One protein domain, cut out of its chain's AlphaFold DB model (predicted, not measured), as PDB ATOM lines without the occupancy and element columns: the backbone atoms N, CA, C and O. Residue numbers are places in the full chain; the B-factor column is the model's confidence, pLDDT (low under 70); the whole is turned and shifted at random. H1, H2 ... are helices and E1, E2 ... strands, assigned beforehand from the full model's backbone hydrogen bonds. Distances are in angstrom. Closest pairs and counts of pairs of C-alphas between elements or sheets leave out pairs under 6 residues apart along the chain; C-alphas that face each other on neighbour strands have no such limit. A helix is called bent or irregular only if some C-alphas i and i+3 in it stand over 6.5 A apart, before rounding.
ATOM      1  N   LEU A 260     -12.664-132.713 -28.754       86.75
ATOM      2  CA  LEU A 260     -12.412-132.011 -27.501       86.75
ATOM      3  C   LEU A 260     -10.992-131.432 -27.523       86.75
ATOM      4  O   LEU A 260     -10.035-132.121 -27.875       86.75
ATOM      5  N   TYR A 261     -10.880-130.157 -27.170       90.50
ATOM      6  CA  TYR A 261      -9.631-129.438 -26.952       90.50
ATOM      7  C   TYR A 261      -9.652-128.939 -25.503       90.50
ATOM      8  O   TYR A 261     -10.306-127.941 -25.199       90.50
ATOM      9  N   GLY A 262      -9.032-129.705 -24.601       88.44
ATOM     10  CA  GLY A 262      -9.303-129.589 -23.167       88.44
ATOM     11  C   GLY A 262     -10.763-129.946 -22.877       88.44
ATOM     12  O   GLY A 262     -11.266-130.952 -23.377       88.44
ATOM     13  N   ASP A 263     -11.457-129.073 -22.150       89.94
ATOM     14  CA  ASP A 263     -12.887-129.222 -21.834       89.94
ATOM     15  C   ASP A 263     -13.820-128.568 -22.867       89.94
ATOM     16  O   ASP A 263     -15.044-128.567 -22.706       89.94
ATOM     17  N   TYR A 264     -13.255-128.018 -23.948       92.94
ATOM     18  CA  TYR A 264     -13.999-127.264 -24.950       92.94
ATOM     19  C   TYR A 264     -14.188-128.052 -26.244       92.94
ATOM     20  O   TYR A 264     -13.263-128.685 -26.754       92.94
ATOM     21  N   TYR A 265     -15.372-127.955 -26.845       90.88
ATOM     22  CA  TYR A 265     -15.659-128.563 -28.145       90.88
ATOM     23  C   TYR A 265     -16.061-127.534 -29.194       90.88
ATOM     24  O   TYR A 265     -16.680-126.506 -28.903       90.88
ATOM     25  N   ARG A 266     -15.720-127.835 -30.447       91.56
ATOM     26  CA  ARG A 266     -16.011-126.961 -31.584       91.56
ATOM     27  C   ARG A 266     -17.486-127.031 -31.968       91.56
ATOM     28  O   ARG A 266     -18.048-128.114 -32.112       91.56
ATOM     29  N   VAL A 267     -18.082-125.874 -32.227       88.94
ATOM     30  CA  VAL A 267     -19.392-125.728 -32.863       88.94
ATOM     31  C   VAL A 267     -19.207-124.983 -34.183       88.94
ATOM     32  O   VAL A 267     -18.740-123.844 -34.199       88.94
ATOM     33  N   GLY A 268     -19.589-125.622 -35.290       85.62
ATOM     34  CA  GLY A 268     -19.540-125.037 -36.628       85.62
ATOM     35  C   GLY A 268     -18.351-125.492 -37.490       85.62
ATOM     36  O   GLY A 268     -17.678-126.482 -37.170       85.62
ATOM     37  N   PRO A 269     -18.110-124.783 -38.614       83.25
ATOM     38  CA  PRO A 269     -17.230-125.240 -39.683       83.25
ATOM     39  C   PRO A 269     -15.760-125.321 -39.258       83.25
ATOM     40  O   PRO A 269     -15.324-124.718 -38.274       83.25
ATOM     41  N   ARG A 270     -14.974-126.058 -40.047       85.50
ATOM     42  CA  ARG A 270     -13.528-126.204 -39.852       85.50
ATOM     43  C   ARG A 270     -12.814-124.859 -39.908       85.50
ATOM     44  O   ARG A 270     -13.078-124.029 -40.773       85.50
ATOM     45  N   VAL A 271     -11.843-124.682 -39.013       87.75
ATOM     46  CA  VAL A 271     -11.030-123.456 -38.928       87.75
ATOM     47  C   VAL A 271      -9.685-123.569 -39.661       87.75
ATOM     48  O   VAL A 271      -8.867-122.647 -39.604       87.75
ATOM     49  N   GLY A 272      -9.474-124.666 -40.396       88.75
ATOM     50  CA  GLY A 272      -8.309-124.890 -41.249       88.75
ATOM     51  C   GLY A 272      -7.000-124.926 -40.458       88.75
ATOM     52  O   GLY A 272      -6.919-125.504 -39.377       88.75
ATOM     53  N   LYS A 273      -5.958-124.268 -40.979       91.19
ATOM     54  CA  LYS A 273      -4.590-124.304 -40.419       91.19
ATOM     55  C   LYS A 273      -4.460-123.720 -39.004       91.19
ATOM     56  O   LYS A 273      -3.479-124.001 -38.327       91.19
ATOM     57  N   ALA A 274      -5.422-122.912 -38.555       92.12
ATOM     58  CA  ALA A 274      -5.402-122.315 -37.218       92.12
ATOM     59  C   ALA A 274      -5.834-123.295 -36.112       92.12
ATOM     60  O   ALA A 274      -5.592-123.027 -34.936       92.12
ATOM     61  N   GLU A 275      -6.455-124.424 -36.473       91.94
ATOM     62  CA  GLU A 275      -7.066-125.353 -35.518       91.94
ATOM     63  C   GLU A 275      -6.093-125.890 -34.455       91.94
ATOM     64  O   GLU A 275      -6.449-125.845 -33.279       91.94
ATOM     65  N   PRO A 276      -4.853-126.309 -34.784       94.12
ATOM     66  CA  PRO A 276      -3.918-126.796 -33.771       94.12
ATOM     67  C   PRO A 276      -3.501-125.717 -32.767       94.12
ATOM     68  O   PRO A 276      -3.309-126.020 -31.591       94.12
ATOM     69  N   LYS A 277      -3.366-124.455 -33.207       96.00
ATOM     70  CA  LYS A 277      -3.030-123.339 -32.309       96.00
ATOM     71  C   LYS A 277      -4.197-123.046 -31.364       96.00
ATOM     72  O   LYS A 277      -3.984-122.960 -30.161       96.00
ATOM     73  N   ILE A 278      -5.417-122.967 -31.901       95.56
ATOM     74  CA  ILE A 278      -6.642-122.774 -31.107       95.56
ATOM     75  C   ILE A 278      -6.801-123.912 -30.097       95.56
ATOM     76  O   ILE A 278      -7.048-123.661 -28.925       95.56
ATOM     77  N   GLY A 279      -6.587-125.158 -30.528       94.19
ATOM     78  CA  GLY A 279      -6.659-126.325 -29.657       94.19
ATOM     79  C   GLY A 279      -5.678-126.258 -28.484       94.19
ATOM     80  O   GLY A 279      -6.070-126.540 -27.359       94.19
ATOM     81  N   LYS A 280      -4.431-125.825 -28.721       96.44
ATOM     82  CA  LYS A 280      -3.449-125.610 -27.645       96.44
ATOM     83  C   LYS A 280      -3.916-124.543 -26.656       96.44
ATOM     84  O   LYS A 280      -3.905-124.806 -25.461       96.44
ATOM     85  N   LEU A 281      -4.370-123.389 -27.152       96.75
ATOM     86  CA  LEU A 281      -4.866-122.297 -26.307       96.75
ATOM     87  C   LEU A 281      -6.073-122.719 -25.464       96.75
ATOM     88  O   LEU A 281      -6.133-122.376 -24.293       96.75
ATOM     89  N   LEU A 282      -7.004-123.495 -26.026       96.19
ATOM     90  CA  LEU A 282      -8.168-124.009 -25.297       96.19
ATOM     91  C   LEU A 282      -7.787-125.033 -24.220       96.19
ATOM     92  O   LEU A 282      -8.354-125.005 -23.132       96.19
ATOM     93  N   THR A 283      -6.807-125.898 -24.492       95.69
ATOM     94  CA  THR A 283      -6.260-126.814 -23.480       95.69
ATOM     95  C   THR A 283      -5.559-126.048 -22.358       95.69
ATOM     96  O   THR A 283      -5.741-126.370 -21.188       95.69
ATOM     97  N   THR A 284      -4.786-125.007 -22.683       96.50
ATOM     98  CA  THR A 284      -4.186-124.137 -21.662       96.50
ATOM     99  C   THR A 284      -5.269-123.394 -20.882       96.50
ATOM    100  O   THR A 284      -5.213-123.353 -19.661       96.50
ATOM    101  N   LEU A 285      -6.303-122.886 -21.558       96.12
ATOM    102  CA  LEU A 285      -7.431-122.194 -20.934       96.12
ATOM    103  C   LEU A 285      -8.180-123.089 -19.942       96.12
ATOM    104  O   LEU A 285      -8.587-122.608 -18.888       96.12
ATOM    105  N   SER A 286      -8.352-124.383 -20.233       94.88
ATOM    106  CA  SER A 286      -9.018-125.297 -19.297       94.88
ATOM    107  C   SER A 286      -8.184-125.576 -18.040       94.88
ATOM    108  O   SER A 286      -8.750-125.853 -16.988       94.88
ATOM    109  N   GLN A 287      -6.857-125.456 -18.123       95.44
ATOM    110  CA  GLN A 287      -5.925-125.680 -17.008       95.44
ATOM    111  C   GLN A 287      -5.541-124.392 -16.259       95.44
ATOM    112  O   GLN A 287      -5.056-124.459 -15.132       95.44
ATOM    113  N   ALA A 288      -5.743-123.228 -16.877       95.25
ATOM    114  CA  ALA A 288      -5.309-121.937 -16.362       95.25
ATOM    115  C   ALA A 288      -6.102-121.486 -15.126       95.25
ATOM    116  O   ALA A 288      -7.339-121.565 -15.082       95.25
ATOM    117  N   ALA A 289      -5.383-120.920 -14.152       93.44
ATOM    118  CA  ALA A 289      -5.973-120.221 -13.016       93.44
ATOM    119  C   ALA A 289      -6.698-118.943 -13.473       93.44
ATOM    120  O   ALA A 289      -6.354-118.358 -14.499       93.44
ATOM    121  N   SER A 290      -7.671-118.464 -12.690       89.62
ATOM    122  CA  SER A 290      -8.583-117.376 -13.086       89.62
ATOM    123  C   SER A 290      -7.904-116.107 -13.624       89.62
ATOM    124  O   SER A 290      -8.472-115.456 -14.494       89.62
ATOM    125  N   GLY A 291      -6.694-115.770 -13.157       91.44
ATOM    126  CA  GLY A 291      -5.951-114.589 -13.615       91.44
ATOM    127  C   GLY A 291      -5.395-114.689 -15.042       91.44
ATOM    128  O   GLY A 291      -5.390-113.701 -15.765       91.44
ATOM    129  N   GLU A 292      -4.981-115.879 -15.481       95.56
ATOM    130  CA  GLU A 292      -4.402-116.098 -16.819       95.56
ATOM    131  C   GLU A 292      -5.481-116.290 -17.897       95.56
ATOM    132  O   GLU A 292      -5.236-116.094 -19.089       95.56
ATOM    133  N   ARG A 293      -6.708-116.634 -17.482       95.94
ATOM    134  CA  ARG A 293      -7.835-116.904 -18.388       95.94
ATOM    135  C   ARG A 293      -8.197-115.698 -19.248       95.94
ATOM    136  O   ARG A 293      -8.472-115.870 -20.430       95.94
ATOM    137  N   ALA A 294      -8.175-114.489 -18.682       95.69
ATOM    138  CA  ALA A 294      -8.545-113.272 -19.406       95.69
ATOM    139  C   ALA A 294      -7.630-113.026 -20.619       95.69
ATOM    140  O   ALA A 294      -8.127-112.782 -21.717       95.69
ATOM    141  N   ALA A 295      -6.315-113.191 -20.446       96.12
ATOM    142  CA  ALA A 295      -5.342-113.029 -21.526       96.12
ATOM    143  C   ALA A 295      -5.513-114.092 -22.627       96.12
ATOM    144  O   ALA A 295      -5.446-113.783 -23.815       96.12
ATOM    145  N   LEU A 296      -5.797-115.344 -22.248       97.12
ATOM    146  CA  LEU A 296      -6.059-116.424 -23.208       97.12
ATOM    147  C   LEU A 296      -7.357-116.202 -23.997       97.12
ATOM    148  O   LEU A 296      -7.403-116.473 -25.198       97.12
ATOM    149  N   LEU A 297      -8.409-115.704 -23.340       96.31
ATOM    150  CA  LEU A 297      -9.666-115.347 -23.999       96.31
ATOM    151  C   LEU A 297      -9.478-114.172 -24.968       96.31
ATOM    152  O   LEU A 297     -10.050-114.202 -26.057       96.31
ATOM    153  N   GLU A 298      -8.653-113.184 -24.618       95.94
ATOM    154  CA  GLU A 298      -8.293-112.081 -25.512       95.94
ATOM    155  C   GLU A 298      -7.514-112.579 -26.741       95.94
ATOM    156  O   GLU A 298      -7.871-112.235 -27.870       95.94
ATOM    157  N   GLU A 299      -6.525-113.466 -26.564       96.75
ATOM    158  CA  GLU A 299      -5.795-114.059 -27.693       96.75
ATOM    159  C   GLU A 299      -6.726-114.876 -28.607       96.75
ATOM    160  O   GLU A 299      -6.679-114.752 -29.836       96.75
ATOM    161  N   LEU A 300      -7.617-115.690 -28.029       96.38
ATOM    162  CA  LEU A 300      -8.626-116.434 -28.789       96.38
ATOM    163  C   LEU A 300      -9.577-115.485 -29.533       96.38
ATOM    164  O   LEU A 300      -9.867-115.706 -30.715       96.38
ATOM    165  N   GLY A 301      -9.993-114.396 -28.887       94.88
ATOM    166  CA  GLY A 301     -10.795-113.330 -29.483       94.88
ATOM    167  C   GLY A 301     -10.096-112.665 -30.670       94.88
ATOM    168  O   GLY A 301     -10.705-112.517 -31.730       94.88
ATOM    169  N   ALA A 302      -8.795-112.378 -30.562       93.81
ATOM    170  CA  ALA A 302      -7.981-111.833 -31.652       93.81
ATOM    171  C   ALA A 302      -7.875-112.798 -32.853       93.81
ATOM    172  O   ALA A 302      -7.793-112.374 -34.008       93.81
ATOM    173  N   MET A 303      -7.954-114.113 -32.615       93.75
ATOM    174  CA  MET A 303      -8.059-115.126 -33.677       93.75
ATOM    175  C   MET A 303      -9.477-115.240 -34.283       93.75
ATOM    176  O   MET A 303      -9.689-115.975 -35.263       93.75
ATOM    177  N   GLY A 304     -10.445-114.497 -33.741       93.31
ATOM    178  CA  GLY A 304     -11.860-114.525 -34.102       93.31
ATOM    179  C   GLY A 304     -12.610-115.719 -33.513       93.31
ATOM    180  O   GLY A 304     -13.604-116.152 -34.091       93.31
ATOM    181  N   VAL A 305     -12.113-116.314 -32.427       95.56
ATOM    182  CA  VAL A 305     -12.759-117.435 -31.739       95.56
ATOM    183  C   VAL A 305     -13.637-116.896 -30.614       95.56
ATOM    184  O   VAL A 305     -13.188-116.129 -29.773       95.56
ATOM    185  N   GLN A 306     -14.895-117.328 -30.587       95.75
ATOM    186  CA  GLN A 306     -15.830-117.073 -29.497       95.75
ATOM    187  C   GLN A 306     -15.902-118.317 -28.614       95.75
ATOM    188  O   GLN A 306     -16.253-119.394 -29.104       95.75
ATOM    189  N   VAL A 307     -15.586-118.167 -27.329       96.56
ATOM    190  CA  VAL A 307     -15.664-119.234 -26.323       96.56
ATOM    191  C   VAL A 307     -16.873-118.983 -25.422       96.56
ATOM    192  O   VAL A 307     -17.072-117.874 -24.940       96.56
ATOM    193  N   ASP A 308     -17.685-120.013 -25.205       95.38
ATOM    194  CA  ASP A 308     -18.776-120.046 -24.229       95.38
ATOM    195  C   ASP A 308     -18.371-121.008 -23.112       95.38
ATOM    196  O   ASP A 308     -18.451-122.234 -23.260       95.38
ATOM    197  N   GLU A 309     -17.891-120.441 -22.007       93.50
ATOM    198  CA  GLU A 309     -17.411-121.197 -20.849       93.50
ATOM    199  C   GLU A 309     -18.536-121.960 -20.145       93.50
ATOM    200  O   GLU A 309     -18.318-123.083 -19.699       93.50
ATOM    201  N   GLY A 310     -19.756-121.414 -20.119       90.31
ATOM    202  CA  GLY A 310     -20.900-122.068 -19.482       90.31
ATOM    203  C   GLY A 310     -21.317-123.350 -20.202       90.31
ATOM    204  O   GLY A 310     -21.753-124.316 -19.573       90.31
ATOM    205  N   ARG A 311     -21.161-123.388 -21.530       87.62
ATOM    206  CA  ARG A 311     -21.477-124.572 -22.344       87.62
ATOM    207  C   ARG A 311     -20.264-125.442 -22.670       87.62
ATOM    208  O   ARG A 311     -20.455-126.532 -23.221       87.62
ATOM    209  N   GLY A 312     -19.050-124.970 -22.375       92.56
ATOM    210  CA  GLY A 312     -17.801-125.590 -22.822       92.56
ATOM    211  C   GLY A 312     -17.701-125.637 -24.349       92.56
ATOM    212  O   GLY A 312     -17.200-126.606 -24.912       92.56
ATOM    213  N   THR A 313     -18.249-124.642 -25.049       93.44
ATOM    214  CA  THR A 313     -18.234-124.615 -26.522       93.44
ATOM    215  C   THR A 313     -17.308-123.529 -27.016       93.44
ATOM    216  O   THR A 313     -17.167-122.492 -26.377       93.44
ATOM    217  N   TRP A 314     -16.742-123.714 -28.198       95.25
ATOM    218  CA  TRP A 314     -16.143-122.618 -28.937       95.25
ATOM    219  C   TRP A 314     -16.593-122.659 -30.388       95.25
ATOM    220  O   TRP A 314     -16.848-123.721 -30.958       95.25
ATOM    221  N   ARG A 315     -16.694-121.491 -31.008       93.88
ATOM    222  CA  ARG A 315     -17.015-121.355 -32.427       93.88
ATOM    223  C   ARG A 315     -16.188-120.248 -33.040       93.88
ATOM    224  O   ARG A 315     -15.839-119.276 -32.379       93.88
ATOM    225  N   ARG A 316     -15.929-120.367 -34.333       93.12
ATOM    226  CA  ARG A 316     -15.408-119.269 -35.139       93.12
ATOM    227  C   ARG A 316     -16.525-118.850 -36.089       93.12
ATOM    228  O   ARG A 316     -16.818-119.627 -37.002       93.12
ATOM    229  N   PRO A 317     -17.211-117.718 -35.852       88.44
ATOM    230  CA  PRO A 317     -18.249-117.264 -36.767       88.44
ATOM    231  C   PRO A 317     -17.674-117.158 -38.183       88.44
ATOM    232  O   PRO A 317     -16.498-116.827 -38.372       88.44
ATOM    233  N   ARG A 318     -18.491-117.497 -39.188       85.88
ATOM    234  CA  ARG A 318     -18.118-117.221 -40.576       85.88
ATOM    235  C   ARG A 318     -17.964-115.712 -40.689       85.88
ATOM    236  O   ARG A 318     -18.900-114.998 -40.344       85.88
ATOM    237  N   ARG A 319     -16.795-115.263 -41.148       85.00
ATOM    238  CA  ARG A 319     -16.606-113.845 -41.440       85.00
ATOM    239  C   ARG A 319     -17.640-113.424 -42.469       85.00
ATOM    240  O   ARG A 319     -17.838-114.147 -43.451       85.00
ATOM    241  N   THR A 320     -18.297-112.300 -42.231       86.12
ATOM    242  CA  THR A 320     -19.227-111.756 -43.222       86.12
ATOM    243  C   THR A 320     -18.450-111.392 -44.495       86.12
ATOM    244  O   THR A 320     -17.237-111.159 -44.436       86.12
ATOM    245  N   PRO A 321     -19.098-111.358 -45.672       84.44
ATOM    246  CA  PRO A 321     -18.452-110.874 -46.892       84.44
ATOM    247  C   PRO A 321     -17.827-109.484 -46.709       84.44
ATOM    248  O   PRO A 321     -16.740-109.236 -47.220       84.44
ATOM    249  N   GLU A 322     -18.463-108.622 -45.912       87.50
ATOM    250  CA  GLU A 322     -17.954-107.299 -45.539       87.50
ATOM    251  C   GLU A 322     -16.678-107.382 -44.696       87.50
ATOM    252  O   GLU A 322     -15.695-106.720 -45.012       87.50
ATOM    253  N   GLU A 323     -16.635-108.242 -43.676       86.62
ATOM    254  CA  GLU A 323     -15.427-108.467 -42.872       86.62
ATOM    255  C   GLU A 323     -14.287-109.073 -43.701       86.62
ATOM    256  O   GLU A 323     -13.114-108.752 -43.496       86.62
ATOM    257  N   LEU A 324     -14.611-109.956 -44.650       85.94
ATOM    258  CA  LEU A 324     -13.638-110.495 -45.598       85.94
ATOM    259  C   LEU A 324     -13.117-109.403 -46.538       85.94
ATOM    260  O   LEU A 324     -11.908-109.346 -46.771       85.94
ATOM    261  N   ALA A 325     -13.992-108.524 -47.035       87.44
ATOM    262  CA  ALA A 325     -13.625-107.395 -47.884       87.44
ATOM    263  C   ALA A 325     -12.769-106.369 -47.126       87.44
ATOM    264  O   ALA A 325     -11.729-105.953 -47.633       87.44
ATOM    265  N   ALA A 326     -13.137-106.034 -45.888       87.75
ATOM    266  CA  ALA A 326     -12.374-105.145 -45.018       87.75
ATOM    267  C   ALA A 326     -10.988-105.725 -44.691       87.75
ATOM    268  O   ALA A 326      -9.975-105.038 -44.815       87.75
ATOM    269  N   ALA A 327     -10.910-107.018 -44.359       83.50
ATOM    270  CA  ALA A 327      -9.632-107.690 -44.120       83.50
ATOM    271  C   ALA A 327      -8.754-107.754 -45.385       83.50
ATOM    272  O   ALA A 327      -7.529-107.658 -45.293       83.50
ATOM    273  N   ALA A 328      -9.361-107.915 -46.565       89.94
ATOM    274  CA  ALA A 328      -8.649-107.872 -47.838       89.94
ATOM    275  C   ALA A 328      -8.146-106.456 -48.168       89.94
ATOM    276  O   ALA A 328      -7.016-106.315 -48.635       89.94
ATOM    277  N   ALA A 329      -8.941-105.418 -47.890       91.88
ATOM    278  CA  ALA A 329      -8.551-104.022 -48.076       91.88
ATOM    279  C   ALA A 329      -7.358-103.641 -47.185       91.88
ATOM    280  O   ALA A 329      -6.372-103.110 -47.688       91.88
ATOM    281  N   LEU A 330      -7.391-104.016 -45.901       91.12
ATOM    282  CA  LEU A 330      -6.284-103.781 -44.965       91.12
ATOM    283  C   LEU A 330      -4.986-104.479 -45.394       91.12
ATOM    284  O   LEU A 330      -3.908-103.906 -45.261       91.12
ATOM    285  N   ARG A 331      -5.065-105.701 -45.942       90.12
ATOM    286  CA  ARG A 331      -3.882-106.383 -46.499       90.12
ATOM    287  C   ARG A 331      -3.293-105.645 -47.696       90.12
ATOM    288  O   ARG A 331      -2.081-105.483 -47.744       90.12
ATOM    289  N   ARG A 332      -4.134-105.171 -48.621       95.75
ATOM    290  CA  ARG A 332      -3.674-104.387 -49.778       95.75
ATOM    291  C   ARG A 332      -3.012-103.078 -49.354       95.75
ATOM    292  O   ARG A 332      -2.007-102.695 -49.936       95.75
ATOM    293  N   GLU A 333      -3.550-102.406 -48.335       96.19
ATOM    294  CA  GLU A 333      -2.941-101.181 -47.804       96.19
ATOM    295  C   GLU A 333      -1.579-101.458 -47.148       96.19
ATOM    296  O   GLU A 333      -0.643-100.687 -47.338       96.19
ATOM    297  N   ALA A 334      -1.445-102.569 -46.416       93.69
ATOM    298  CA  ALA A 334      -0.179-102.973 -45.803       93.69
ATOM    299  C   ALA A 334       0.883-103.402 -46.832       93.69
ATOM    300  O   ALA A 334       2.061-103.181 -46.592       93.69
ATOM    301  N   GLU A 335       0.483-103.992 -47.962       95.81
ATOM    302  CA  GLU A 335       1.390-104.359 -49.065       95.81
ATOM    303  C   GLU A 335       1.825-103.151 -49.915       95.81
ATOM    304  O   GLU A 335       2.824-103.230 -50.626       95.81
ATOM    305  N   SER A 336       1.082-102.040 -49.861       96.06
ATOM    306  CA  SER A 336       1.402-100.804 -50.586       96.06
ATOM    307  C   SER A 336       2.342 -99.860 -49.821       96.06
ATOM    308  O   SER A 336       2.755 -98.850 -50.396       96.06
ATOM    309  N   LYS A 337       2.629-100.134 -48.545       91.56
ATOM    310  CA  LYS A 337       3.549 -99.360 -47.695       91.56
ATOM    311  C   LYS A 337       4.894-100.066 -47.606       91.56
ATOM    312  O   LYS A 337       5.911 -99.342 -47.638       91.56
TER     313      LYS A 337
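This is residues 260 to 337 of the 337 residues of an uncharacterized protein of Emiliania huxleyi (UniProt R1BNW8). A compact body pairs a helical hairpin, H1 and H2, with a small three-stranded sheet at its side, and a third helix, H3, sticks out from this body at the end of the chain. The printed part has 78 residues, with the order E1 H1 H2 E2 E3 H3; the sheet, E1 E3 E2, is mixed, and the class is mostly helix. The whole is loose, with a radius of gyration of the C-alphas of 14.4 A, and elongated, spanning 42 by 26 by 20 A.

E1 is residues 264 to 266, beginning at C-alpha 264 (-13.999, -127.264, -24.950). H1, residues 272 to 287, is 24.4 A long and irregular: C-alphas 273 and 276 are 7.1 A apart. H2, residues 290 to 302, is 19.4 A long and neither bent nor irregular, but only just: C-alphas 291 and 294 are 6.5 A apart. E2 is residues 306 to 308 and E3 residues 313 to 315. H3, residues 321 to 335, is 21.0 A long and ends at C-alpha 335 (1.390, -104.359, -49.065).

E1 and E3 are parallel, with N 314 and O 265 at 2.9 A. E3 and E2 form an antiparallel hairpin, with N 306 and O 315 at 2.8 A. H1, with residues 278 to 285 alone, touches H2 at a shallow tilt of 13 degrees, opposite ways; their closest C-alphas, of Leu 285 and Arg 293, are 5.9 A apart. H1 only grazes the sheet with residues 275 to 286, and H2 with residues 297 to 301. H3 is not on the sheet and is apart from H1 and H2. Every O i to N i+4 pair is within hydrogen-bond range in H3, 10 of 12 in H1 and 7 of 9 in H2.

The C-alphas farthest apart, of Gly 310 and Ser 336, are 43.8 A apart. The printed part has no cut, its links are tight, and no printed residue is under 70 in pLDDT.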